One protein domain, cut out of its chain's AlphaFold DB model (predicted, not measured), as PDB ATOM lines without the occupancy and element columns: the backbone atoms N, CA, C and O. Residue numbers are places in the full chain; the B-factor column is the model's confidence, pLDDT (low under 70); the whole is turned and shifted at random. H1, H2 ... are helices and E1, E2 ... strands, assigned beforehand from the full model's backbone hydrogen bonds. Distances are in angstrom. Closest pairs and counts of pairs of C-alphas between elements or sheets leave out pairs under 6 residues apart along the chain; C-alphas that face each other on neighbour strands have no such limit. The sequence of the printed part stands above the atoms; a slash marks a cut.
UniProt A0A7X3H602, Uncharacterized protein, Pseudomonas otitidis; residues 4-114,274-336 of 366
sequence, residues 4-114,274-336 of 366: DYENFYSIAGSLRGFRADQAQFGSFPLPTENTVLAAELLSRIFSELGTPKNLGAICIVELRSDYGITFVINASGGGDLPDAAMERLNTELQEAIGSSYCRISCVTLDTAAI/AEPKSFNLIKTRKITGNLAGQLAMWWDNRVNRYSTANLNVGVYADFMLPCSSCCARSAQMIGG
ATOM      1  N   ASP A   4      10.008 -48.827 -38.017       55.97
ATOM      2  CA  ASP A   4      10.633 -49.814 -37.124       55.97
ATOM      3  C   ASP A   4      11.697 -49.202 -36.193       55.97
ATOM      4  O   ASP A   4      11.940 -49.721 -35.105       55.97
ATOM      5  N   TYR A   5      12.295 -48.069 -36.578       57.50
ATOM      6  CA  TYR A   5      13.323 -47.387 -35.787       57.50
ATOM      7  C   TYR A   5      12.714 -46.461 -34.721       57.50
ATOM      8  O   TYR A   5      13.288 -46.303 -33.646       57.50
ATOM      9  N   GLU A   6      11.530 -45.887 -34.946       55.59
ATOM     10  CA  GLU A   6      10.898 -44.995 -33.959       55.59
ATOM     11  C   GLU A   6      10.456 -45.742 -32.692       55.59
ATOM     12  O   GLU A   6      10.653 -45.251 -31.576       55.59
ATOM     13  N   ASN A   7       9.904 -46.949 -32.855       54.28
ATOM     14  CA  ASN A   7       9.402 -47.757 -31.740       54.28
ATOM     15  C   ASN A   7      10.520 -48.442 -30.944       54.28
ATOM     16  O   ASN A   7      10.384 -48.620 -29.734       54.28
ATOM     17  N   PHE A   8      11.628 -48.807 -31.597       58.66
ATOM     18  CA  PHE A   8      12.740 -49.502 -30.946       58.66
ATOM     19  C   PHE A   8      13.583 -48.571 -30.053       58.66
ATOM     20  O   PHE A   8      14.125 -49.013 -29.044       58.66
ATOM     21  N   TYR A   9      13.654 -47.274 -30.382       64.62
ATOM     22  CA  TYR A   9      14.599 -46.327 -29.773       64.62
ATOM     23  C   TYR A   9      13.971 -45.250 -28.870       64.62
ATOM     24  O   TYR A   9      14.665 -44.349 -28.415       64.62
ATOM     25  N   SER A  10      12.657 -45.311 -28.604       70.62
ATOM     26  CA  SER A  10      11.909 -44.342 -27.772       70.62
ATOM     27  C   SER A  10      12.235 -42.861 -28.048       70.62
ATOM     28  O   SER A  10      12.170 -42.018 -27.152       70.62
ATOM     29  N   ILE A  11      12.544 -42.518 -29.305       78.56
ATOM     30  CA  ILE A  11      13.105 -41.214 -29.700       78.56
ATOM     31  C   ILE A  11      12.231 -40.056 -29.201       78.56
ATOM     32  O   ILE A  11      12.720 -39.095 -28.605       78.56
ATOM     33  N   ALA A  12      10.914 -40.170 -29.376       77.38
ATOM     34  CA  ALA A  12       9.960 -39.166 -28.911       77.38
ATOM     35  C   ALA A  12       9.969 -38.992 -27.378       77.38
ATOM     36  O   ALA A  12       9.763 -37.883 -26.881       77.38
ATOM     37  N   GLY A  13      10.209 -40.067 -26.621       76.75
ATOM     38  CA  GLY A  13      10.369 -40.034 -25.169       76.75
ATOM     39  C   GLY A  13      11.617 -39.258 -24.756       76.75
ATOM     40  O   GLY A  13      11.509 -38.319 -23.964       76.75
ATOM     41  N   SER A  14      12.763 -39.577 -25.358       81.69
ATOM     42  CA  SER A  14      14.041 -38.900 -25.107       81.69
ATOM     43  C   SER A  14      13.957 -37.410 -25.448       81.69
ATOM     44  O   SER A  14      14.322 -36.561 -24.638       81.69
ATOM     45  N   LEU A  15      13.380 -37.061 -26.605       84.00
ATOM     46  CA  LEU A  15      13.198 -35.666 -27.027       84.00
ATOM     47  C   LEU A  15      12.291 -34.867 -26.086       84.00
ATOM     48  O   LEU A  15      12.552 -33.685 -25.851       84.00
ATOM     49  N   ARG A  16      11.235 -35.478 -25.529       83.12
ATOM     50  CA  ARG A  16      10.416 -34.827 -24.494       83.12
ATOM     51  C   ARG A  16      11.226 -34.562 -23.225       83.12
ATOM     52  O   ARG A  16      11.123 -33.461 -22.692       83.12
ATOM     53  N   GLY A  17      12.054 -35.515 -22.800       81.94
ATOM     54  CA  GLY A  17      12.970 -35.339 -21.672       81.94
ATOM     55  C   GLY A  17      13.949 -34.183 -21.887       81.94
ATOM     56  O   GLY A  17      14.023 -33.276 -21.065       81.94
ATOM     57  N   PHE A  18      14.610 -34.129 -23.048       84.38
ATOM     58  CA  PHE A  18      15.524 -33.028 -23.378       84.38
ATOM     59  C   PHE A  18      14.837 -31.660 -23.419       84.38
ATOM     60  O   PHE A  18      15.425 -30.663 -23.007       84.38
ATOM     61  N   ARG A  19      13.583 -31.594 -23.886       84.19
ATOM     62  CA  ARG A  19      12.795 -30.351 -23.861       84.19
ATOM     63  C   ARG A  19      12.475 -29.898 -22.436       84.19
ATOM     64  O   ARG A  19      12.477 -28.695 -22.192       84.19
ATOM     65  N   ALA A  20      12.229 -30.824 -21.509       83.62
ATOM     66  CA  ALA A  20      12.013 -30.486 -20.100       83.62
ATOM     67  C   ALA A  20      13.266 -29.856 -19.462       83.62
ATOM     68  O   ALA A  20      13.148 -28.968 -18.623       83.62
ATOM     69  N   ASP A  21      14.453 -30.246 -19.932       78.69
ATOM     70  CA  ASP A  21      15.745 -29.727 -19.479       78.69
ATOM     71  C   ASP A  21      16.341 -28.647 -20.406       78.69
ATOM     72  O   ASP A  21      17.532 -28.346 -20.326       78.69
ATOM     73  N   GLN A  22      15.529 -28.003 -21.260       79.00
ATOM     74  CA  GLN A  22      15.998 -27.033 -22.264       79.00
ATOM     75  C   GLN A  22      16.869 -25.910 -21.678       79.00
ATOM     76  O   GLN A  22      17.833 -25.486 -22.315       79.00
ATOM     77  N   ALA A  23      16.566 -25.436 -20.466       73.88
ATOM     78  CA  ALA A  23      17.352 -24.391 -19.810       73.88
ATOM     79  C   ALA A  23      18.822 -24.802 -19.591       73.88
ATOM     80  O   ALA A  23      19.709 -23.952 -19.623       73.88
ATOM     81  N   GLN A  24      19.085 -26.101 -19.418       70.62
ATOM     82  CA  GLN A  24      20.429 -26.639 -19.208       70.62
ATOM     83  C   GLN A  24      21.254 -26.686 -20.500       70.62
ATOM     84  O   GLN A  24      22.476 -26.695 -20.429       70.62
ATOM     85  N   PHE A  25      20.613 -26.655 -21.675       69.62
ATOM     86  CA  PHE A  25      21.294 -26.626 -22.976       69.62
ATOM     87  C   PHE A  25      21.839 -25.238 -23.348       69.62
ATOM     88  O   PHE A  25      22.688 -25.125 -24.234       69.62
ATOM     89  N   GLY A  26      21.401 -24.170 -22.676       69.75
ATOM     90  CA  GLY A  26      21.887 -22.813 -22.928       69.75
ATOM     91  C   GLY A  26      21.732 -22.396 -24.397       69.75
ATOM     92  O   GLY A  26      20.620 -22.287 -24.904       69.75
ATOM     93  N   SER A  27      22.857 -22.138 -25.075       68.62
ATOM     94  CA  SER A  27      22.893 -21.734 -26.489       68.62
ATOM     95  C   SER A  27      22.940 -22.900 -27.483       68.62
ATOM     96  O   SER A  27      22.970 -22.660 -28.689       68.62
ATOM     97  N   PHE A  28      23.031 -24.146 -27.014       68.88
ATOM     98  CA  PHE A  28      23.052 -25.308 -27.896       68.88
ATOM     99  C   PHE A  28      21.656 -25.617 -28.440       68.88
ATOM    100  O   PHE A  28      20.670 -25.476 -27.709       68.88
ATOM    101  N   PRO A  29      21.539 -26.090 -29.694       76.50
ATOM    102  CA  PRO A  29      20.290 -26.684 -30.125       76.50
ATOM    103  C   PRO A  29      20.031 -27.957 -29.325       76.50
ATOM    104  O   PRO A  29      20.948 -28.716 -29.007       76.50
ATOM    105  N   LEU A  30      18.756 -28.190 -29.033       83.50
ATOM    106  CA  LEU A  30      18.308 -29.457 -28.475       83.50
ATOM    107  C   LEU A  30      18.680 -30.620 -29.415       83.50
ATOM    108  O   LEU A  30      18.763 -30.413 -30.633       83.50
ATOM    109  N   PRO A  31      18.834 -31.843 -28.881       86.38
ATOM    110  CA  PRO A  31      18.920 -33.041 -29.701       86.38
ATOM    111  C   PRO A  31      17.762 -33.109 -30.703       86.38
ATOM    112  O   PRO A  31      16.617 -32.764 -30.396       86.38
ATOM    113  N   THR A  32      18.069 -33.558 -31.911       89.00
ATOM    114  CA  THR A  32      17.105 -33.906 -32.956       89.00
ATOM    115  C   THR A  32      16.821 -35.405 -32.926       89.00
ATOM    116  O   THR A  32      17.587 -36.183 -32.349       89.00
ATOM    117  N   GLU A  33      15.767 -35.834 -33.619       87.69
ATOM    118  CA  GLU A  33      15.481 -37.259 -33.842       87.69
ATOM    119  C   GLU A  33      16.698 -38.001 -34.415       87.69
ATOM    120  O   GLU A  33      17.054 -39.073 -33.940       87.69
ATOM    121  N   ASN A  34      17.398 -37.369 -35.359       87.69
ATOM    122  CA  ASN A  34      18.610 -37.883 -35.989       87.69
ATOM    123  C   ASN A  34      19.767 -38.076 -35.000       87.69
ATOM    124  O   ASN A  34      20.446 -39.099 -35.045       87.69
ATOM    125  N   THR A  35      20.006 -37.116 -34.101       88.00
ATOM    126  CA  THR A  35      21.070 -37.264 -33.092       88.00
ATOM    127  C   THR A  35      20.759 -38.363 -32.078       88.00
ATOM    128  O   THR A  35      21.667 -39.105 -31.711       88.00
ATOM    129  N   VAL A  36      19.490 -38.511 -31.669       87.44
ATOM    130  CA  VAL A  36      19.056 -39.582 -30.757       87.44
ATOM    131  C   VAL A  36      19.179 -40.942 -31.441       87.44
ATOM    132  O   VAL A  36      19.781 -41.851 -30.879       87.44
ATOM    133  N   LEU A  37      18.707 -41.058 -32.684       87.06
ATOM    134  CA  LEU A  37      18.854 -42.264 -33.495       87.06
ATOM    135  C   LEU A  37      20.327 -42.671 -33.647       87.06
ATOM    136  O   LEU A  37      20.668 -43.831 -33.435       87.06
ATOM    137  N   ALA A  38      21.211 -41.721 -33.970       88.94
ATOM    138  CA  ALA A  38      22.641 -41.984 -34.098       88.94
ATOM    139  C   ALA A  38      23.264 -42.494 -32.789       88.94
ATOM    140  O   ALA A  38      24.059 -43.430 -32.824       88.94
ATOM    141  N   ALA A  39      22.893 -41.920 -31.640       89.00
ATOM    142  CA  ALA A  39      23.385 -42.369 -30.336       89.00
ATOM    143  C   ALA A  39      22.929 -43.792 -29.999       89.00
ATOM    144  O   ALA A  39      23.716 -44.617 -29.532       89.00
ATOM    145  N   GLU A  40      21.666 -44.096 -30.263       87.12
ATOM    146  CA  GLU A  40      21.089 -45.401 -29.971       87.12
ATOM    147  C   GLU A  40      21.645 -46.507 -30.882       87.12
ATOM    148  O   GLU A  40      22.033 -47.575 -30.400       87.12
ATOM    149  N   LEU A  41      21.762 -46.239 -32.190       88.62
ATOM    150  CA  LEU A  41      22.411 -47.151 -33.138       88.62
ATOM    151  C   LEU A  41      23.864 -47.402 -32.737       88.62
ATOM    152  O   LEU A  41      24.295 -48.552 -32.666       88.62
ATOM    153  N   LEU A  42      24.603 -46.342 -32.404       90.00
ATOM    154  CA  LEU A  42      25.994 -46.465 -31.989       90.00
ATOM    155  C   LEU A  42      26.138 -47.301 -30.711       90.00
ATOM    156  O   LEU A  42      27.009 -48.164 -30.635       90.00
ATOM    157  N   SER A  43      25.258 -47.095 -29.734       87.69
ATOM    158  CA  SER A  43      25.257 -47.852 -28.477       87.69
ATOM    159  C   SER A  43      24.947 -49.337 -28.690       87.69
ATOM    160  O   SER A  43      25.581 -50.208 -28.082       87.69
ATOM    161  N   ARG A  44      24.015 -49.651 -29.598       87.94
ATOM    162  CA  ARG A  44      23.750 -51.030 -30.029       87.94
ATOM    163  C   ARG A  44      24.986 -51.643 -30.686       87.94
ATOM    164  O   ARG A  44      25.430 -52.709 -30.268       87.94
ATOM    165  N   ILE A  45      25.567 -50.956 -31.669       90.69
ATOM    166  CA  ILE A  45      26.753 -51.425 -32.396       90.69
ATOM    167  C   ILE A  45      27.911 -51.683 -31.428       90.69
ATOM    168  O   ILE A  45      28.558 -52.724 -31.505       90.69
ATOM    169  N   PHE A  46      28.149 -50.785 -30.471       90.38
ATOM    170  CA  PHE A  46      29.168 -50.995 -29.448       90.38
ATOM    171  C   PHE A  46      28.906 -52.214 -28.577       90.38
ATOM    172  O   PHE A  46      29.849 -52.947 -28.278       90.38
ATOM    173  N   SER A  47      27.652 -52.439 -28.185       88.50
ATOM    174  CA  SER A  47      27.263 -53.622 -27.414       88.50
ATOM    175  C   SER A  47      27.551 -54.906 -28.194       88.50
ATOM    176  O   SER A  47      28.162 -55.827 -27.660       88.50
ATOM    177  N   GLU A  48      27.170 -54.947 -29.470       89.94
ATOM    178  CA  GLU A  48      27.339 -56.117 -30.340       89.94
ATOM    179  C   GLU A  48      28.805 -56.393 -30.696       89.94
ATOM    180  O   GLU A  48      29.215 -57.548 -30.777       89.94
ATOM    181  N   LEU A  49      29.612 -55.343 -30.865       89.19
ATOM    182  CA  LEU A  49      31.051 -55.461 -31.112       89.19
ATOM    183  C   LEU A  49      31.868 -55.718 -29.834       89.19
ATOM    184  O   LEU A  49      33.088 -55.849 -29.914       89.19
ATOM    185  N   GLY A  50      31.241 -55.743 -28.653       86.44
ATOM    186  CA  GLY A  50      31.955 -55.876 -27.380       86.44
ATOM    187  C   GLY A  50      32.907 -54.706 -27.104       86.44
ATOM    188  O   GLY A  50      33.970 -54.893 -26.512       86.44
ATOM    189  N   THR A  51      32.552 -53.497 -27.550       83.75
ATOM    190  CA  THR A  51      33.401 -52.307 -27.409       83.75
ATOM    191  C   THR A  51      33.611 -51.982 -25.926       83.75
ATOM    192  O   THR A  51      32.625 -51.779 -25.206       83.75
ATOM    193  N   PRO A  52      34.865 -51.872 -25.446       78.19
ATOM    194  CA  PRO A  52      35.141 -51.588 -24.043       78.19
ATOM    195  C   PRO A  52      34.459 -50.305 -23.553       78.19
ATOM    196  O   PRO A  52      34.548 -49.246 -24.173       78.19
ATOM    197  N   LYS A  53      33.810 -50.380 -22.388       78.56
ATOM    198  CA  LYS A  53      33.185 -49.233 -21.711       78.56
ATOM    199  C   LYS A  53      34.230 -48.371 -20.989       78.56
ATOM    200  O   LYS A  53      34.298 -48.333 -19.760       78.56
ATOM    201  N   ASN A  54      35.088 -47.701 -21.753       73.56
ATOM    202  CA  ASN A  54      36.127 -46.792 -21.246       73.56
ATOM    203  C   ASN A  54      36.306 -45.519 -22.102       73.56
ATOM    204  O   ASN A  54      37.242 -44.740 -21.865       73.56
ATOM    205  N   LEU A  55      35.409 -45.305 -23.073       73.50
ATOM    206  CA  LEU A  55      35.448 -44.189 -24.020       73.50
ATOM    207  C   LEU A  55      34.968 -42.872 -23.389       73.50
ATOM    208  O   LEU A  55      35.323 -41.797 -23.870       73.50
ATOM    209  N   GLY A  56      34.243 -42.934 -22.267       76.50
ATOM    210  CA  GLY A  56      33.753 -41.750 -21.563       76.50
ATOM    211  C   GLY A  56      32.495 -41.179 -22.213       76.50
ATOM    212  O   GLY A  56      31.610 -41.926 -22.617       76.50
ATOM    213  N   ALA A  57      32.414 -39.853 -22.304       78.56
ATOM    214  CA  ALA A  57      31.328 -39.180 -23.001       78.56
ATOM    215  C   ALA A  57      31.574 -39.209 -24.511       78.56
ATOM    216  O   ALA A  57      32.689 -38.981 -24.967       78.56
ATOM    217  N   ILE A  58      30.535 -39.434 -25.296       84.12
ATOM    218  CA  ILE A  58      30.585 -39.437 -26.753       84.12
ATOM    219  C   ILE A  58      29.650 -38.342 -27.237       84.12
ATOM    220  O   ILE A  58      28.457 -38.386 -26.959       84.12
ATOM    221  N   CYS A  59      30.204 -37.345 -27.922       85.50
ATOM    222  CA  CYS A  59      29.450 -36.240 -28.497       85.50
ATOM    223  C   CYS A  59      29.128 -36.545 -29.955       85.50
ATOM    224  O   CYS A  59      30.023 -36.873 -30.734       85.50
ATOM    225  N   ILE A  60      27.861 -36.371 -30.310       88.19
ATOM    226  CA  ILE A  60      27.315 -36.469 -31.654       88.19
ATOM    227  C   ILE A  60      26.763 -35.095 -32.016       88.19
ATOM    228  O   ILE A  60      25.844 -34.592 -31.372       88.19
ATOM    229  N   VAL A  61      27.320 -34.491 -33.060       87.50
ATOM    230  CA  VAL A  61      26.874 -33.207 -33.601       87.50
ATOM    231  C   VAL A  61      26.290 -33.430 -34.987       87.50
ATOM    232  O   VAL A  61      26.945 -34.012 -35.847       87.50
ATOM    233  N   GLU A  62      25.075 -32.949 -35.221       88.94
ATOM    234  CA  GLU A  62      24.435 -32.958 -36.533       88.94
ATOM    235  C   GLU A  62      24.622 -31.601 -37.219       88.94
ATOM    236  O   GLU A  62      24.161 -30.563 -36.731       88.94
ATOM    237  N   LEU A  63      25.261 -31.625 -38.388       85.38
ATOM    238  CA  LEU A  63      25.375 -30.492 -39.297       85.38
ATOM    239  C   LEU A  63      24.515 -30.732 -40.539       85.38
ATOM    240  O   LEU A  63      24.600 -31.789 -41.166       85.38
ATOM    241  N   ARG A  64      23.715 -29.737 -40.926       85.56
ATOM    242  CA  ARG A  64      22.850 -29.787 -42.114       85.56
ATOM    243  C   ARG A  64      23.299 -28.795 -43.174       85.56
ATOM    244  O   ARG A  64      23.600 -27.644 -42.873       85.56
ATOM    245  N   SER A  65      23.312 -29.232 -44.422       80.19
ATOM    246  CA  SER A  65      23.605 -28.405 -45.592       80.19
ATOM    247  C   SER A  65      22.641 -28.748 -46.722       80.19
ATOM    248  O   SER A  65      21.996 -29.797 -46.672       80.19
ATOM    249  N   ASP A  66      22.612 -27.930 -47.773       75.69
ATOM    250  CA  ASP A  66      21.822 -28.205 -48.986       75.69
ATOM    251  C   ASP A  66      22.221 -29.531 -49.662       75.69
ATOM    252  O   ASP A  66      21.449 -30.115 -50.416       75.69
ATOM    253  N   TYR A  67      23.425 -30.028 -49.364       70.88
ATOM    254  CA  TYR A  67      23.997 -31.244 -49.938       70.88
ATOM    255  C   TYR A  67      23.830 -32.486 -49.057       70.88
ATOM    256  O   TYR A  67      24.247 -33.564 -49.474       70.88
ATOM    257  N   GLY A  68      23.278 -32.357 -47.844       80.19
ATOM    258  CA  GLY A  68      23.057 -33.496 -46.952       80.19
ATOM    259  C   GLY A  68      23.343 -33.244 -45.475       80.19
ATOM    260  O   GLY A  68      23.524 -32.105 -45.023       80.19
ATOM    261  N   ILE A  69      23.385 -34.348 -44.726       84.31
ATOM    262  CA  ILE A  69      23.550 -34.385 -43.269       84.31
ATOM    263  C   ILE A  69      24.933 -34.945 -42.950       84.31
ATOM    264  O   ILE A  69      25.313 -36.010 -43.436       84.31
ATOM    265  N   THR A  70      25.692 -34.230 -42.125       85.38
ATOM    266  CA  THR A  70      26.991 -34.684 -41.624       85.38
ATOM    267  C   THR A  70      26.921 -34.860 -40.115       85.38
ATOM    268  O   THR A  70      26.657 -33.897 -39.396       85.38
ATOM    269  N   PHE A  71      27.194 -36.071 -39.638       86.75
ATOM    270  CA  PHE A  71      27.357 -36.344 -38.214       86.75
ATOM    271  C   PHE A  71      28.829 -36.256 -37.837       86.75
ATOM    272  O   PHE A  71      29.663 -36.940 -38.425       86.75
ATOM    273  N   VAL A  72      29.150 -35.430 -36.847       85.75
ATOM    274  CA  VAL A  72      30.484 -35.349 -36.259       85.75
ATOM    275  C   VAL A  72      30.459 -36.047 -34.911       85.75
ATOM    276  O   VAL A  72      29.781 -35.587 -33.992       85.75
ATOM    277  N   ILE A  73      31.186 -37.160 -34.802       86.44
ATOM    278  CA  ILE A  73      31.177 -38.029 -33.621       86.44
ATOM    279  C   ILE A  73      32.568 -38.064 -33.001       86.44
ATOM    280  O   ILE A  73      33.561 -38.268 -33.704       86.44
ATOM    281  N   ASN A  74      32.646 -37.843 -31.689       80.31
ATOM    282  CA  ASN A  74      33.913 -37.837 -30.967       80.31
ATOM    283  C   ASN A  74      33.765 -38.360 -29.534       80.31
ATOM    284  O   ASN A  74      32.751 -38.106 -28.885       80.31
ATOM    285  N   ALA A  75      34.795 -39.037 -29.025       77.31
ATOM    286  CA  ALA A  75      34.870 -39.515 -27.651       77.31
ATOM    287  C   ALA A  75      35.710 -38.575 -26.769       77.31
ATOM    288  O   ALA A  75      36.735 -38.008 -27.162       77.31
ATOM    289  N   SER A  76      35.281 -38.397 -25.525       70.38
ATOM    290  CA  SER A  76      35.945 -37.542 -24.548       70.38
ATOM    291  C   SER A  76      37.161 -38.235 -23.928       70.38
ATOM    292  O   SER A  76      38.142 -37.565 -23.599       70.38
ATOM    293  N   GLY A  77      37.124 -39.567 -23.818       61.78
ATOM    294  CA  GLY A  77      38.203 -40.406 -23.311       61.78
ATOM    295  C   GLY A  77      39.457 -40.428 -24.191       61.78
ATOM    296  O   GLY A  77      39.558 -39.719 -25.191       61.78
ATOM    297  N   GLY A  78      40.437 -41.226 -23.760       51.41
ATOM    298  CA  GLY A  78      41.697 -41.451 -24.482       51.41
ATOM    299  C   GLY A  78      41.686 -42.681 -25.394       51.41
ATOM    300  O   GLY A  78      42.735 -43.030 -25.918       51.41
ATOM    301  N   GLY A  79      40.545 -43.367 -25.520       57.41
ATOM    302  CA  GLY A  79      40.364 -44.483 -26.448       57.41
ATOM    303  C   GLY A  79      39.747 -44.013 -27.763       57.41
ATOM    304  O   GLY A  79      38.939 -43.082 -27.767       57.41
ATOM    305  N   ASP A  80      40.126 -44.676 -28.849       68.81
ATOM    306  CA  ASP A  80      39.611 -44.424 -30.192       68.81
ATOM    307  C   ASP A  80      38.211 -45.026 -30.390       68.81
ATOM    308  O   ASP A  80      37.879 -46.076 -29.834       68.81
ATOM    309  N   LEU A  81      37.384 -44.356 -31.200       77.94
ATOM    310  CA  LEU A  81      36.127 -44.927 -31.685       77.94
ATOM    311  C   LEU A  81      36.466 -46.038 -32.696       77.94
ATOM    312  O   LEU A  81      37.172 -45.744 -33.658       77.94
ATOM    313  N   PRO A  82      35.985 -47.285 -32.523       82.25
ATOM    314  CA  PRO A  82      36.314 -48.369 -33.446       82.25
ATOM    315  C   PRO A  82      35.842 -48.075 -34.875       82.25
ATOM    316  O   PRO A  82      34.660 -47.790 -35.082       82.25
ATOM    317  N   ASP A  83      36.726 -48.222 -35.865       82.19
ATOM    318  CA  ASP A  83      36.404 -47.963 -37.278       82.19
ATOM    319  C   ASP A  83      35.220 -48.818 -37.755       82.19
ATOM    320  O   ASP A  83      34.260 -48.293 -38.317       82.19
ATOM    321  N   ALA A  84      35.209 -50.110 -37.404       84.62
ATOM    322  CA  ALA A  84      34.107 -51.023 -37.715       84.62
ATOM    323  C   ALA A  84      32.754 -50.549 -37.148       84.62
ATOM    324  O   ALA A  84      31.704 -50.787 -37.748       84.62
ATOM    325  N   ALA A  85      32.762 -49.857 -36.002       88.88
ATOM    326  CA  ALA A  85      31.546 -49.283 -35.439       88.88
ATOM    327  C   ALA A  85      31.077 -48.060 -36.238       88.88
ATOM    328  O   ALA A  85      29.881 -47.908 -36.474       88.88
ATOM    329  N   MET A  86      32.006 -47.201 -36.670       88.00
ATOM    330  CA  MET A  86      31.703 -46.001 -37.459       88.00
ATOM    331  C   MET A  86      31.213 -46.344 -38.867       88.00
ATOM    332  O   MET A  86      30.245 -45.750 -39.336       88.00
ATOM    333  N   GLU A  87      31.831 -47.324 -39.525       85.50
ATOM    334  CA  GLU A  87      31.404 -47.809 -40.843       85.50
ATOM    335  C   GLU A  87      29.986 -48.376 -40.790       85.50
ATOM    336  O   GLU A  87      29.125 -47.990 -41.584       85.50
ATOM    337  N   ARG A  88      29.714 -49.238 -39.804       89.06
ATOM    338  CA  ARG A  88      28.385 -49.815 -39.613       89.06
ATOM    339  C   ARG A  88      27.345 -48.753 -39.272       89.06
ATOM    340  O   ARG A  88      26.260 -48.764 -39.846       89.06
ATOM    341  N   LEU A  89      27.688 -47.808 -38.395       90.19
ATOM    342  CA  LEU A  89      26.803 -46.697 -38.056       90.19
ATOM    343  C   LEU A  89      26.472 -45.856 -39.294       90.19
ATOM    344  O   LEU A  89      25.330 -45.436 -39.451       90.19
ATOM    345  N   ASN A  90      27.445 -45.621 -40.179       86.50
ATOM    346  CA  ASN A  90      27.220 -44.850 -41.398       86.50
ATOM    347  C   ASN A  90      26.192 -45.536 -42.307       86.50
ATOM    348  O   ASN A  90      25.264 -44.875 -42.771       86.50
ATOM    349  N   THR A  91      26.319 -46.847 -42.508       85.38
ATOM    350  CA  THR A  91      25.360 -47.640 -43.293       85.38
ATOM    351  C   THR A  91      23.969 -47.624 -42.661       85.38
ATOM    352  O   THR A  91      23.000 -47.251 -43.320       85.38
ATOM    353  N   GLU A  92      23.863 -47.934 -41.367       88.25
ATOM    354  CA  GLU A  92      22.570 -48.003 -40.674       88.25
ATOM    355  C   GLU A  92      21.868 -46.633 -40.609       88.25
ATOM    356  O   GLU A  92      20.646 -46.553 -40.738       88.25
ATOM    357  N   LEU A  93      22.616 -45.530 -40.473       86.25
ATOM    358  CA  LEU A  93      22.047 -44.180 -40.525       86.25
ATOM    359  C   LEU A  93      21.543 -43.810 -41.920       86.25
ATOM    360  O   LEU A  93      20.469 -43.218 -42.033       86.25
ATOM    361  N   GLN A  94      22.287 -44.147 -42.978       84.62
ATOM    362  CA  GLN A  94      21.842 -43.908 -44.354       84.62
ATOM    363  C   GLN A  94      20.540 -44.659 -44.652       84.62
ATOM    364  O   GLN A  94      19.623 -44.079 -45.238       84.62
ATOM    365  N   GLU A  95      20.437 -45.911 -44.198       83.88
ATOM    366  CA  GLU A  95      19.230 -46.732 -44.324       83.88
ATOM    367  C   GLU A  95      18.055 -46.156 -43.523       83.88
ATOM    368  O   GLU A  95      16.967 -45.966 -44.069       83.88
ATOM    369  N   ALA A  96      18.264 -45.816 -42.248       81.44
ATOM    370  CA  ALA A  96      17.194 -45.356 -41.362       81.44
ATOM    371  C   ALA A  96      16.662 -43.954 -41.719       81.44
ATOM    372  O   ALA A  96      15.458 -43.682 -41.601       81.44
ATOM    373  N   ILE A  97      17.548 -43.060 -42.169       80.38
ATOM    374  CA  ILE A  97      17.188 -41.720 -42.657       80.38
ATOM    375  C   ILE A  97      16.617 -41.803 -44.081       80.38
ATOM    376  O   ILE A  97      15.791 -40.970 -44.455       80.38
ATOM    377  N   GLY A  98      17.007 -42.818 -44.859       74.69
ATOM    378  CA  GLY A  98      16.596 -42.993 -46.252       74.69
ATOM    379  C   GLY A  98      17.323 -42.050 -47.213       74.69
ATOM    380  O   GLY A  98      16.743 -41.617 -48.206       74.69
ATOM    381  N   SER A  99      18.573 -41.683 -46.910       71.88
ATOM    382  CA  SER A  99      19.369 -40.759 -47.726       71.88
ATOM    383  C   SER A  99      20.835 -41.174 -47.782       71.88
ATOM    384  O   SER A  99      21.521 -41.207 -46.762       71.88
ATOM    385  N   SER A 100      21.349 -41.396 -48.995       66.50
ATOM    386  CA  SER A 100      22.778 -41.631 -49.255       66.50
ATOM    387  C   SER A 100      23.647 -40.384 -49.042       66.50
ATOM    388  O   SER A 100      24.869 -40.485 -48.980       66.50
ATOM    389  N   TYR A 101      23.027 -39.209 -48.884       69.50
ATOM    390  CA  TYR A 101      23.694 -37.949 -48.542       69.50
ATOM    391  C   TYR A 101      23.874 -37.758 -47.025       69.50
ATOM    392  O   TYR A 101      24.257 -36.680 -46.563       69.50
ATOM    393  N   CYS A 102      23.589 -38.794 -46.233       75.94
ATOM    394  CA  CYS A 102      23.975 -38.883 -44.833       75.94
ATOM    395  C   CYS A 102      25.403 -39.436 -44.727       75.94
ATOM    396  O   CYS A 102      25.692 -40.514 -45.242       75.94
ATOM    397  N   ARG A 103      26.298 -38.713 -44.051       79.75
ATOM    398  CA  ARG A 103      27.694 -39.132 -43.862       79.75
ATOM    399  C   ARG A 103      28.169 -38.933 -42.431       79.75
ATOM    400  O   ARG A 103      27.788 -37.967 -41.767       79.75
ATOM    401  N   ILE A 104      29.075 -39.798 -41.997       75.50
ATOM    402  CA  ILE A 104      29.796 -39.645 -40.732       75.50
ATOM    403  C   ILE A 104      31.169 -39.037 -40.995       75.50
ATOM    404  O   ILE A 104      31.922 -39.475 -41.858       75.50
ATOM    405  N   SER A 105      31.496 -37.998 -40.239       67.62
ATOM    406  CA  SER A 105      32.845 -37.467 -40.093       67.62
ATOM    407  C   SER A 105      33.319 -37.768 -38.678       67.62
ATOM    408  O   SER A 105      33.033 -37.025 -37.740       67.62
ATOM    409  N   CYS A 106      34.026 -38.882 -38.513       59.16
ATOM    410  CA  CYS A 106      34.683 -39.226 -37.261       59.16
ATOM    411  C   CYS A 106      36.136 -38.751 -37.284       59.16
ATOM    412  O   CYS A 106      36.757 -38.620 -38.342       59.16
ATOM    413  N   VAL A 107      36.690 -38.495 -36.104       50.38
ATOM    414  CA  VAL A 107      38.137 -38.396 -35.950       50.38
ATOM    415  C   VAL A 107      38.590 -39.333 -34.854       50.38
ATOM    416  O   VAL A 107      38.265 -39.145 -33.687       50.38
ATOM    417  N   THR A 108      39.396 -40.292 -35.274       44.44
ATOM    418  CA  THR A 108      40.407 -40.999 -34.502       44.44
ATOM    419  C   THR A 108      41.708 -40.218 -34.661       44.44
ATOM    420  O   THR A 108      42.428 -40.382 -35.640       44.44
ATOM    421  N   LEU A 109      41.985 -39.260 -33.771       38.25
ATOM    422  CA  LEU A 109      43.312 -38.643 -33.715       38.25
ATOM    423  C   LEU A 109      43.740 -38.420 -32.277       38.25
ATOM    424  O   LEU A 109      43.132 -37.633 -31.553       38.25
ATOM    425  N   ASP A 110      44.838 -39.112 -31.987       36.62
ATOM    426  CA  ASP A 110      45.886 -38.891 -31.007       36.62
ATOM    427  C   ASP A 110      45.451 -38.258 -29.682       36.62
ATOM    428  O   ASP A 110      45.023 -37.104 -29.586       36.62
ATOM    429  N   THR A 111      45.712 -39.021 -28.625       38.53
ATOM    430  CA  THR A 111      45.763 -38.609 -27.222       38.53
ATOM    431  C   THR A 111      46.342 -37.209 -26.971       38.53
ATOM    432  O   THR A 111      46.059 -36.637 -25.930       38.53
ATOM    433  N   ALA A 112      47.105 -36.620 -27.896       34.34
ATOM    434  CA  ALA A 112      47.626 -35.258 -27.825       34.34
ATOM    435  C   ALA A 112      46.579 -34.125 -27.935       34.34
ATOM    436  O   ALA A 112      46.807 -33.047 -27.384       34.34
ATOM    437  N   ALA A 113      45.431 -34.319 -28.595       35.97
ATOM    438  CA  ALA A 113      44.397 -33.282 -28.715       35.97
ATOM    439  C   ALA A 113      43.362 -33.369 -27.580       35.97
ATOM    440  O   ALA A 113      42.146 -33.332 -27.801       35.97
ATOM    441  N   ILE A 114      43.830 -33.484 -26.332       42.94
ATOM    442  CA  ILE A 114      42.950 -33.265 -25.188       42.94
ATOM    443  C   ILE A 114      42.672 -31.768 -25.146       42.94
ATOM    444  O   ILE A 114      43.433 -30.985 -24.581       42.94
ATOM    445  N   ALA A 274      33.118 -34.154 -24.420       68.06
ATOM    446  CA  ALA A 274      33.473 -34.440 -25.819       68.06
ATOM    447  C   ALA A 274      33.164 -33.256 -26.760       68.06
ATOM    448  O   ALA A 274      33.695 -33.174 -27.866       68.06
ATOM    449  N   GLU A 275      32.338 -32.310 -26.315       73.75
ATOM    450  CA  GLU A 275      31.770 -31.245 -27.143       73.75
ATOM    451  C   GLU A 275      32.847 -30.297 -27.709       73.75
ATOM    452  O   GLU A 275      32.882 -30.121 -28.929       73.75
ATOM    453  N   PRO A 276      33.813 -29.764 -26.923       69.25
ATOM    454  CA  PRO A 276      34.893 -28.938 -27.460       69.25
ATOM    455  C   PRO A 276      35.728 -29.643 -28.527       69.25
ATOM    456  O   PRO A 276      36.178 -28.986 -29.466       69.25
ATOM    457  N   LYS A 277      35.917 -30.968 -28.422       71.06
ATOM    458  CA  LYS A 277      36.647 -31.734 -29.437       71.06
ATOM    459  C   LYS A 277      35.867 -31.769 -30.752       71.06
ATOM    460  O   LYS A 277      36.454 -31.505 -31.800       71.06
ATOM    461  N   SER A 278      34.558 -32.026 -30.703       75.88
ATOM    462  CA  SER A 278      33.690 -32.019 -31.889       75.88
ATOM    463  C   SER A 278      33.652 -30.644 -32.564       75.88
ATOM    464  O   SER A 278      33.834 -30.551 -33.776       75.88
ATOM    465  N   PHE A 279      33.508 -29.552 -31.808       74.88
ATOM    466  CA  PHE A 279      33.471 -28.204 -32.397       74.88
ATOM    467  C   PHE A 279      34.825 -27.715 -32.901       74.88
ATOM    468  O   PHE A 279      34.895 -27.079 -33.956       74.88
ATOM    469  N   ASN A 280      35.916 -28.035 -32.200       71.00
ATOM    470  CA  ASN A 280      37.243 -27.751 -32.729       71.00
ATOM    471  C   ASN A 280      37.485 -28.527 -34.027       71.00
ATOM    472  O   ASN A 280      37.994 -27.956 -34.984       71.00
ATOM    473  N   LEU A 281      37.071 -29.792 -34.091       70.44
ATOM    474  CA  LEU A 281      37.166 -30.593 -35.302       70.44
ATOM    475  C   LEU A 281      36.424 -29.946 -36.477       70.44
ATOM    476  O   LEU A 281      37.018 -29.768 -37.543       70.44
ATOM    477  N   ILE A 282      35.167 -29.547 -36.266       73.56
ATOM    478  CA  ILE A 282      34.355 -28.846 -37.271       73.56
ATOM    479  C   ILE A 282      35.117 -27.634 -37.812       73.56
ATOM    480  O   ILE A 282      35.269 -27.482 -39.026       73.56
ATOM    481  N   LYS A 283      35.680 -26.819 -36.913       70.75
ATOM    482  CA  LYS A 283      36.455 -25.630 -37.271       70.75
ATOM    483  C   LYS A 283      37.750 -25.965 -38.016       70.75
ATOM    484  O   LYS A 283      38.004 -25.414 -39.084       70.75
ATOM    485  N   THR A 284      38.584 -26.849 -37.471       65.88
ATOM    486  CA  THR A 284      39.914 -27.173 -38.009       65.88
ATOM    487  C   THR A 284      39.825 -27.866 -39.364       65.88
ATOM    488  O   THR A 284      40.602 -27.549 -40.264       65.88
ATOM    489  N   ARG A 285      38.872 -28.787 -39.540       65.75
ATOM    490  CA  ARG A 285      38.649 -29.493 -40.811       65.75
ATOM    491  C   ARG A 285      37.746 -28.729 -41.775       65.75
ATOM    492  O   ARG A 285      37.539 -29.206 -42.885       65.75
ATOM    493  N   LYS A 286      37.243 -27.553 -41.378       71.62
ATOM    494  CA  LYS A 286      36.315 -26.730 -42.167       71.62
ATOM    495  C   LYS A 286      35.097 -27.538 -42.634       71.62
ATOM    496  O   LYS A 286      34.691 -27.438 -43.789       71.62
ATOM    497  N   ILE A 287      34.546 -28.366 -41.743       73.50
ATOM    498  CA  ILE A 287      33.343 -29.151 -42.037       73.50
ATOM    499  C   ILE A 287      32.189 -28.164 -42.209       73.50
ATOM    500  O   ILE A 287      31.899 -27.379 -41.307       73.50
ATOM    501  N   THR A 288      31.569 -28.170 -43.383       73.56
ATOM    502  CA  THR A 288      30.502 -27.235 -43.738       73.56
ATOM    503  C   THR A 288      29.136 -27.746 -43.287       73.56
ATOM    504  O   THR A 288      28.862 -28.946 -43.308       73.56
ATOM    505  N   GLY A 289      28.265 -26.817 -42.898       74.25
ATOM    506  CA  GLY A 289      26.888 -27.094 -42.506       74.25
ATOM    507  C   GLY A 289      26.446 -26.242 -41.321       74.25
ATOM    508  O   GLY A 289      27.263 -25.717 -40.567       74.25
ATOM    509  N   ASN A 290      25.137 -26.110 -41.175       83.06
ATOM    510  CA  ASN A 290      24.498 -25.414 -40.075       83.06
ATOM    511  C   ASN A 290      24.273 -26.382 -38.919       83.06
ATOM    512  O   ASN A 290      23.834 -27.516 -39.129       83.06
ATOM    513  N   LEU A 291      24.554 -25.929 -37.701       83.94
ATOM    514  CA  LEU A 291      24.356 -26.732 -36.502       83.94
ATOM    515  C   LEU A 291      22.858 -26.981 -36.282       83.94
ATOM    516  O   LEU A 291      22.111 -26.041 -36.011       83.94
ATOM    517  N   ALA A 292      22.431 -28.237 -36.415       84.94
ATOM    518  CA  ALA A 292      21.026 -28.631 -36.323       84.94
ATOM    519  C   ALA A 292      20.676 -29.288 -34.983       84.94
ATOM    520  O   ALA A 292      19.586 -29.063 -34.460       84.94
ATOM    521  N   GLY A 293      21.597 -30.073 -34.426       85.69
ATOM    522  CA  GLY A 293      21.400 -30.791 -33.173       85.69
ATOM    523  C   GLY A 293      22.718 -31.240 -32.566       85.69
ATOM    524  O   GLY A 293      23.726 -31.379 -33.261       85.69
ATOM    525  N   GLN A 294      22.700 -31.484 -31.262       85.19
ATOM    526  CA  GLN A 294      23.813 -32.077 -30.537       85.19
ATOM    527  C   GLN A 294      23.281 -32.979 -29.439       85.19
ATOM    528  O   GLN A 294      22.308 -32.640 -28.773       85.19
ATOM    529  N   LEU A 295      23.969 -34.094 -29.226       85.94
ATOM    530  CA  LEU A 295      23.698 -35.020 -28.143       85.94
ATOM    531  C   LEU A 295      25.009 -35.575 -27.591       85.94
ATOM    532  O   LEU A 295      25.941 -35.841 -28.347       85.94
ATOM    533  N   ALA A 296      25.065 -35.781 -26.278       83.38
ATOM    534  CA  ALA A 296      26.118 -36.551 -25.640       83.38
ATOM    535  C   ALA A 296      25.538 -37.830 -25.019       83.38
ATOM    536  O   ALA A 296      24.451 -37.817 -24.438       83.38
ATOM    537  N   MET A 297      26.274 -38.932 -25.132       85.56
ATOM    538  CA  MET A 297      25.954 -40.214 -24.498       85.56
ATOM    539  C   MET A 297      27.155 -40.755 -23.724       85.56
ATOM    540  O   MET A 297      28.300 -40.419 -24.024       85.56
ATOM    541  N   TRP A 298      26.904 -41.605 -22.739       83.44
ATOM    542  CA  TRP A 298      27.917 -42.151 -21.852       83.44
ATOM    543  C   TRP A 298      28.270 -43.600 -22.203       83.44
ATOM    544  O   TRP A 298      27.410 -44.478 -22.203       83.44
ATOM    545  N   TRP A 299      29.554 -43.865 -22.465       82.81
ATOM    546  CA  TRP A 299      30.095 -45.201 -22.740       82.81
ATOM    547  C   TRP A 299      31.300 -45.518 -21.840       82.81
ATOM    548  O   TRP A 299      32.449 -45.657 -22.276       82.81
ATOM    549  N   ASP A 300      31.035 -45.596 -20.537       76.38
ATOM    550  CA  ASP A 300      32.022 -45.884 -19.497       76.38
ATOM    551  C   ASP A 300      31.409 -46.786 -18.411       76.38
ATOM    552  O   ASP A 300      30.200 -46.780 -18.192       76.38
ATOM    553  N   ASN A 301      32.238 -47.575 -17.724       71.88
ATOM    554  CA  ASN A 301      31.801 -48.427 -16.610       71.88
ATOM    555  C   ASN A 301      31.419 -47.635 -15.350       71.88
ATOM    556  O   ASN A 301      30.847 -48.191 -14.413       71.88
ATOM    557  N   ARG A 302      31.770 -46.350 -15.284       67.38
ATOM    558  CA  ARG A 302      31.419 -45.473 -14.163       67.38
ATOM    559  C   ARG A 302      29.975 -44.988 -14.275       67.38
ATOM    560  O   ARG A 302      29.422 -44.902 -15.361       67.38
ATOM    561  N   VAL A 303      29.388 -44.609 -13.142       66.19
ATOM    562  CA  VAL A 303      28.045 -44.010 -13.103       66.19
ATOM    563  C   VAL A 303      28.049 -42.664 -13.833       66.19
ATOM    564  O   VAL A 303      28.877 -41.801 -13.520       66.19
ATOM    565  N   ASN A 304      27.110 -42.468 -14.764       69.12
ATOM    566  CA  ASN A 304      26.877 -41.180 -15.405       69.12
ATOM    567  C   ASN A 304      26.316 -40.181 -14.383       69.12
ATOM    568  O   ASN A 304      25.204 -40.326 -13.886       69.12
ATOM    569  N   ARG A 305      27.103 -39.155 -14.052       63.44
ATOM    570  CA  ARG A 305      26.717 -38.103 -13.092       63.44
ATOM    571  C   ARG A 305      25.976 -36.933 -13.738       63.44
ATOM    572  O   ARG A 305      25.550 -36.031 -13.026       63.44
ATOM    573  N   TYR A 306      25.883 -36.934 -15.065       66.44
ATOM    574  CA  TYR A 306      25.259 -35.889 -15.872       66.44
ATOM    575  C   TYR A 306      23.956 -36.375 -16.525       66.44
ATOM    576  O   TYR A 306      23.417 -35.693 -17.398       66.44
ATOM    577  N   SER A 307      23.452 -37.548 -16.126       70.56
ATOM    578  CA  SER A 307      22.114 -37.999 -16.497       70.56
ATOM    579  C   SER A 307      21.057 -37.183 -15.751       70.56
ATOM    580  O   SER A 307      21.272 -36.688 -14.643       70.56
ATOM    581  N   THR A 308      19.894 -37.035 -16.373       67.62
ATOM    582  CA  THR A 308      18.709 -36.411 -15.772       67.62
ATOM    583  C   THR A 308      17.619 -37.459 -15.622       67.62
ATOM    584  O   THR A 308      17.470 -38.346 -16.464       67.62
ATOM    585  N   ALA A 309      16.824 -37.334 -14.562       69.81
ATOM    586  CA  ALA A 309      15.689 -38.215 -14.308       69.81
ATOM    587  C   ALA A 309      14.563 -38.057 -15.347       69.81
ATOM    588  O   ALA A 309      13.703 -38.927 -15.450       69.81
ATOM    589  N   ASN A 310      14.561 -36.964 -16.118       70.75
ATOM    590  CA  ASN A 310      13.539 -36.693 -17.129       70.75
ATOM    591  C   ASN A 310      13.793 -37.420 -18.458       70.75
ATOM    592  O   ASN A 310      12.929 -37.393 -19.338       70.75
ATOM    593  N   LEU A 311      14.970 -38.028 -18.645       72.62
ATOM    594  CA  LEU A 311      15.301 -38.713 -19.888       72.62
ATOM    595  C   LEU A 311      14.773 -40.135 -19.883       72.62
ATOM    596  O   LEU A 311      15.138 -40.952 -19.041       72.62
ATOM    597  N   ASN A 312      13.954 -40.439 -20.889       67.75
ATOM    598  CA  ASN A 312      13.699 -41.821 -21.241       67.75
ATOM    599  C   ASN A 312      14.935 -42.335 -21.979       67.75
ATOM    600  O   ASN A 312      15.206 -41.920 -23.103       67.75
ATOM    601  N   VAL A 313      15.727 -43.154 -21.307       65.56
ATOM    602  CA  VAL A 313      16.918 -43.777 -21.883       65.56
ATOM    603  C   VAL A 313      16.501 -44.999 -22.692       65.56
ATOM    604  O   VAL A 313      15.692 -45.805 -22.226       65.56
ATOM    605  N   GLY A 314      17.018 -45.131 -23.917       63.09
ATOM    606  CA  GLY A 314      16.867 -46.371 -24.666       63.09
ATOM    607  C   GLY A 314      17.618 -47.512 -23.990       63.09
ATOM    608  O   GLY A 314      18.437 -47.315 -23.094       63.09
ATOM    609  N   VAL A 315      17.340 -48.739 -24.430       64.88
ATOM    610  CA  VAL A 315      17.855 -49.970 -23.801       64.88
ATOM    611  C   VAL A 315      19.389 -49.984 -23.705       64.88
ATOM    612  O   VAL A 315      19.942 -50.611 -22.801       64.88
ATOM    613  N   TYR A 316      20.074 -49.283 -24.613       64.12
ATOM    614  CA  TYR A 316      21.532 -49.296 -24.729       64.12
ATOM    615  C   TYR A 316      22.202 -47.950 -24.439       64.12
ATOM    616  O   TYR A 316      23.426 -47.920 -24.308       64.12
ATOM    617  N   ALA A 317      21.445 -46.856 -24.341       64.50
ATOM    618  CA  ALA A 317      21.998 -45.507 -24.290       64.50
ATOM    619  C   ALA A 317      21.781 -44.862 -22.919       64.50
ATOM    620  O   ALA A 317      20.657 -44.750 -22.446       64.50
ATOM    621  N   ASP A 318      22.860 -44.372 -22.310       78.06
ATOM    622  CA  ASP A 318      22.801 -43.493 -21.143       78.06
ATOM    623  C   ASP A 318      23.101 -42.060 -21.601       78.06
ATOM    624  O   ASP A 318      24.235 -41.717 -21.945       78.06
ATOM    625  N   PHE A 319      22.060 -41.237 -21.703       80.88
ATOM    626  CA  PHE A 319      22.173 -39.884 -22.234       80.88
ATOM    627  C   PHE A 319      22.714 -38.900 -21.199       80.88
ATOM    628  O   PHE A 319      22.402 -38.952 -20.009       80.88
ATOM    629  N   MET A 320      23.504 -37.945 -21.679       76.25
ATOM    630  CA  MET A 320      24.095 -36.899 -20.855       76.25
ATOM    631  C   MET A 320      23.488 -35.547 -21.198       76.25
ATOM    632  O   MET A 320      23.318 -35.208 -22.372       76.25
ATOM    633  N   LEU A 321      23.226 -34.744 -20.172       73.12
ATOM    634  CA  LEU A 321      23.026 -33.315 -20.360       73.12
ATOM    635  C   LEU A 321      24.378 -32.613 -20.554       73.12
ATOM    636  O   LEU A 321      25.378 -33.028 -19.952       73.12
ATOM    637  N   PRO A 322      24.430 -31.539 -21.364       64.19
ATOM    638  CA  PRO A 322      25.624 -30.712 -21.460       64.19
ATOM    639  C   PRO A 322      25.954 -30.149 -20.077       64.19
ATOM    640  O   PRO A 322      25.072 -29.673 -19.359       64.19
ATOM    641  N   CYS A 323      27.227 -30.179 -19.672       60.12
ATOM    642  CA  CYS A 323      27.575 -29.566 -18.396       60.12
ATOM    643  C   CYS A 323      27.430 -28.037 -18.505       60.12
ATOM    644  O   CYS A 323      27.734 -27.431 -19.542       60.12
ATOM    645  N   SER A 324      27.002 -27.387 -17.418       51.62
ATOM    646  CA  SER A 324      26.833 -25.923 -17.346       51.62
ATOM    647  C   SER A 324      28.082 -25.166 -17.809       51.62
ATOM    648  O   SER A 324      28.005 -24.094 -18.412       51.62
ATOM    649  N   SER A 325      29.255 -25.765 -17.604       48.78
ATOM    650  CA  SER A 325      30.516 -25.200 -18.039       48.78
ATOM    651  C   SER A 325      30.806 -25.325 -19.540       48.78
ATOM    652  O   SER A 325      31.552 -24.495 -20.071       48.78
ATOM    653  N   CYS A 326      30.263 -26.328 -20.229       55.84
ATOM    654  CA  CYS A 326      30.403 -26.457 -21.675       55.84
ATOM    655  C   CYS A 326      29.416 -25.534 -22.414       55.84
ATOM    656  O   CYS A 326      29.758 -25.044 -23.490       55.84
ATOM    657  N   CYS A 327      28.297 -25.143 -21.793       52.72
ATOM    658  CA  CYS A 327      27.363 -24.146 -22.335       52.72
ATOM    659  C   CYS A 327      28.024 -22.780 -22.614       52.72
ATOM    660  O   CYS A 327      27.895 -22.235 -23.709       52.72
ATOM    661  N   ALA A 328      28.794 -22.238 -21.661       48.41
ATOM    662  CA  ALA A 328      29.365 -20.888 -21.767       48.41
ATOM    663  C   ALA A 328      30.464 -20.749 -22.840       48.41
ATOM    664  O   ALA A 328      30.519 -19.753 -23.562       48.41
ATOM    665  N   ARG A 329      31.355 -21.743 -22.968       51.44
ATOM    666  CA  ARG A 329      32.438 -21.713 -23.972       51.44
ATOM    667  C   ARG A 329      31.941 -22.105 -25.356       51.44
ATOM    668  O   ARG A 329      32.456 -21.616 -26.357       51.44
ATOM    669  N   SER A 330      30.939 -22.966 -25.426       51.75
ATOM    670  CA  SER A 330      30.436 -23.421 -26.714       51.75
ATOM    671  C   SER A 330      29.566 -22.387 -27.401       51.75
ATOM    672  O   SER A 330      29.633 -22.316 -28.618       51.75
ATOM    673  N   ALA A 331      28.907 -21.480 -26.674       52.06
ATOM    674  CA  ALA A 331      28.345 -20.262 -27.265       52.06
ATOM    675  C   ALA A 331      29.383 -19.493 -28.116       52.06
ATOM    676  O   ALA A 331      29.083 -19.035 -29.216       52.06
ATOM    677  N   GLN A 332      30.640 -19.425 -27.652       53.41
ATOM    678  CA  GLN A 332      31.744 -18.793 -28.388       53.41
ATOM    679  C   GLN A 332      32.231 -19.643 -29.576       53.41
ATOM    680  O   GLN A 332      32.682 -19.090 -30.576       53.41
ATOM    681  N   MET A 333      32.155 -20.976 -29.482       54.88
ATOM    682  CA  MET A 333      32.547 -21.895 -30.565       54.88
ATOM    683  C   MET A 333      31.474 -22.009 -31.659       54.88
ATOM    684  O   MET A 333      31.815 -22.140 -32.832       54.88
ATOM    685  N   ILE A 334      30.196 -21.903 -31.286       53.78
ATOM    686  CA  ILE A 334      29.036 -21.910 -32.185       53.78
ATOM    687  C   ILE A 334      28.884 -20.566 -32.894       53.78
ATOM    688  O   ILE A 334      28.404 -20.544 -34.015       53.78
ATOM    689  N   GLY A 335      29.352 -19.452 -32.321       48.81
ATOM    690  CA  GLY A 335      29.252 -18.129 -32.953       48.81
ATOM    691  C   GLY A 335      29.856 -18.016 -34.366       48.81
ATOM    692  O   GLY A 335      29.541 -17.065 -35.074       48.81
ATOM    693  N   GLY A 336      30.699 -18.968 -34.795       47.12
ATOM    694  CA  GLY A 336      31.228 -19.069 -36.165       47.12
ATOM    695  C   GLY A 336      30.595 -20.158 -37.046       47.12
ATOM    696  O   GLY A 336      30.961 -20.272 -38.212       47.12
TER     697      GLY A 336
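Overview. This is residues 4 to 114 and 274 to 336 of the 366 residues of an uncharacterized protein of Pseudomonas otitidis (UniProt A0A7X3H602). A strongly twisted five-stranded sheet forms the core, with H4 and H5 packed on one face and H6 on the other, making three layers, helices on both sides of a sheet. H1, H2 and H3 run round the outside from H4 to H7, and H7 lies side by side with H6. The printed part has 174 residues, with seven named helices and five named strands that follow each other along the chain as H1 H2 H3 H4 E1 E2 H5 E3 H6 E4 E5 H7; 110 residues are in named elements, 71 in helices and 39 in strands, and the class is mixed, helices and strands. The mixed sheet runs E3 E2 E1 E4 E5. The whole is compact and rounded, with a radius of gyration of the C-alphas of 14.8 A and spans of 37 by 34 by 33 A.

Along the chain. The strands are E1, residues 54 to 65, 33.0 A long; E2, 68 to 75, 23.4 A; E3, 102 to 106; E4, 290 to 300, 30.0 A; and E5, 318 to 320. E1 bends by 51 degrees at residue 57 and E4 by 50 degrees at residue 293. The helices are H4, residues 33 to 48, 22.5 A; H5, 83 to 97, 20.9 A; H6, 275 to 284; H7, 324 to 334; H2, 11 to 20; H1, 4 to 8; and H3, 22 to 25. C-alpha 4 is at (10.633, -49.814, -37.124), C-alpha 54 at (36.127, -46.792, -21.246) and C-alpha 334 at (29.036, -21.910, -32.185).

Arrangement. E1 and E4 are antiparallel, with N 60 and O 295 2.8 A apart. E1 and E2 form a hairpin, with N 61 and O 72 at 2.9 A. E2 and E3 are parallel, with N 103 and O 69 at 2.9 A; with H5 they form a strand-helix-strand unit, two parallel neighbour strands with a helix between, its crossover right-handed. E4 and E5 form a hairpin, with N 298 and O 318 at 2.8 A. H4 is over E1 and E4 at a height of 8.6 A. H4 and H5 touch at a steep tilt of 41 degrees, the C-alphas of Ile 45 and Ala 85 closest at 6.1 A. H6 is on the opposite face. H6 and H7 touch at a shallow tilt of 12 degrees, the same way, with C-alphas 279 and 333 closest at 6.6 A. H2 touches H4 with residues 33 to 37 of H4 alone, C-alphas 11 and 33 closest at 6.2 A. H3 and H7 only just touch, with 3 pairs of C-alphas within 8 A, those of Phe 25 and Cys 327 closest at 6.6 A. H1 is close to H4 but not clearly touching, C-alphas 5 and 37 closest at 7.9 A. Every O i to N i+4 pair is within hydrogen-bond range in H2, H4, H5 and H6, but 4 of 7 in H7 and 0 of 1 in H1, where 0 of 2 O i to N i+3 pairs are; H3 is too short for an i+4 pair.

Size, cuts and confidence. The C-alphas of Asp 4 and Ala 112 are farthest apart, 40.8 A. Residues 115 to 273 are not printed, and C-alphas 114 and 274 are 9.6 A apart across this cut. The link E4 to E5 is long, residues 301 to 317. Mean pLDDT of the printed part is 73.6; residues under 70 include 4 to 9, 105 to 114 and 322 to 336.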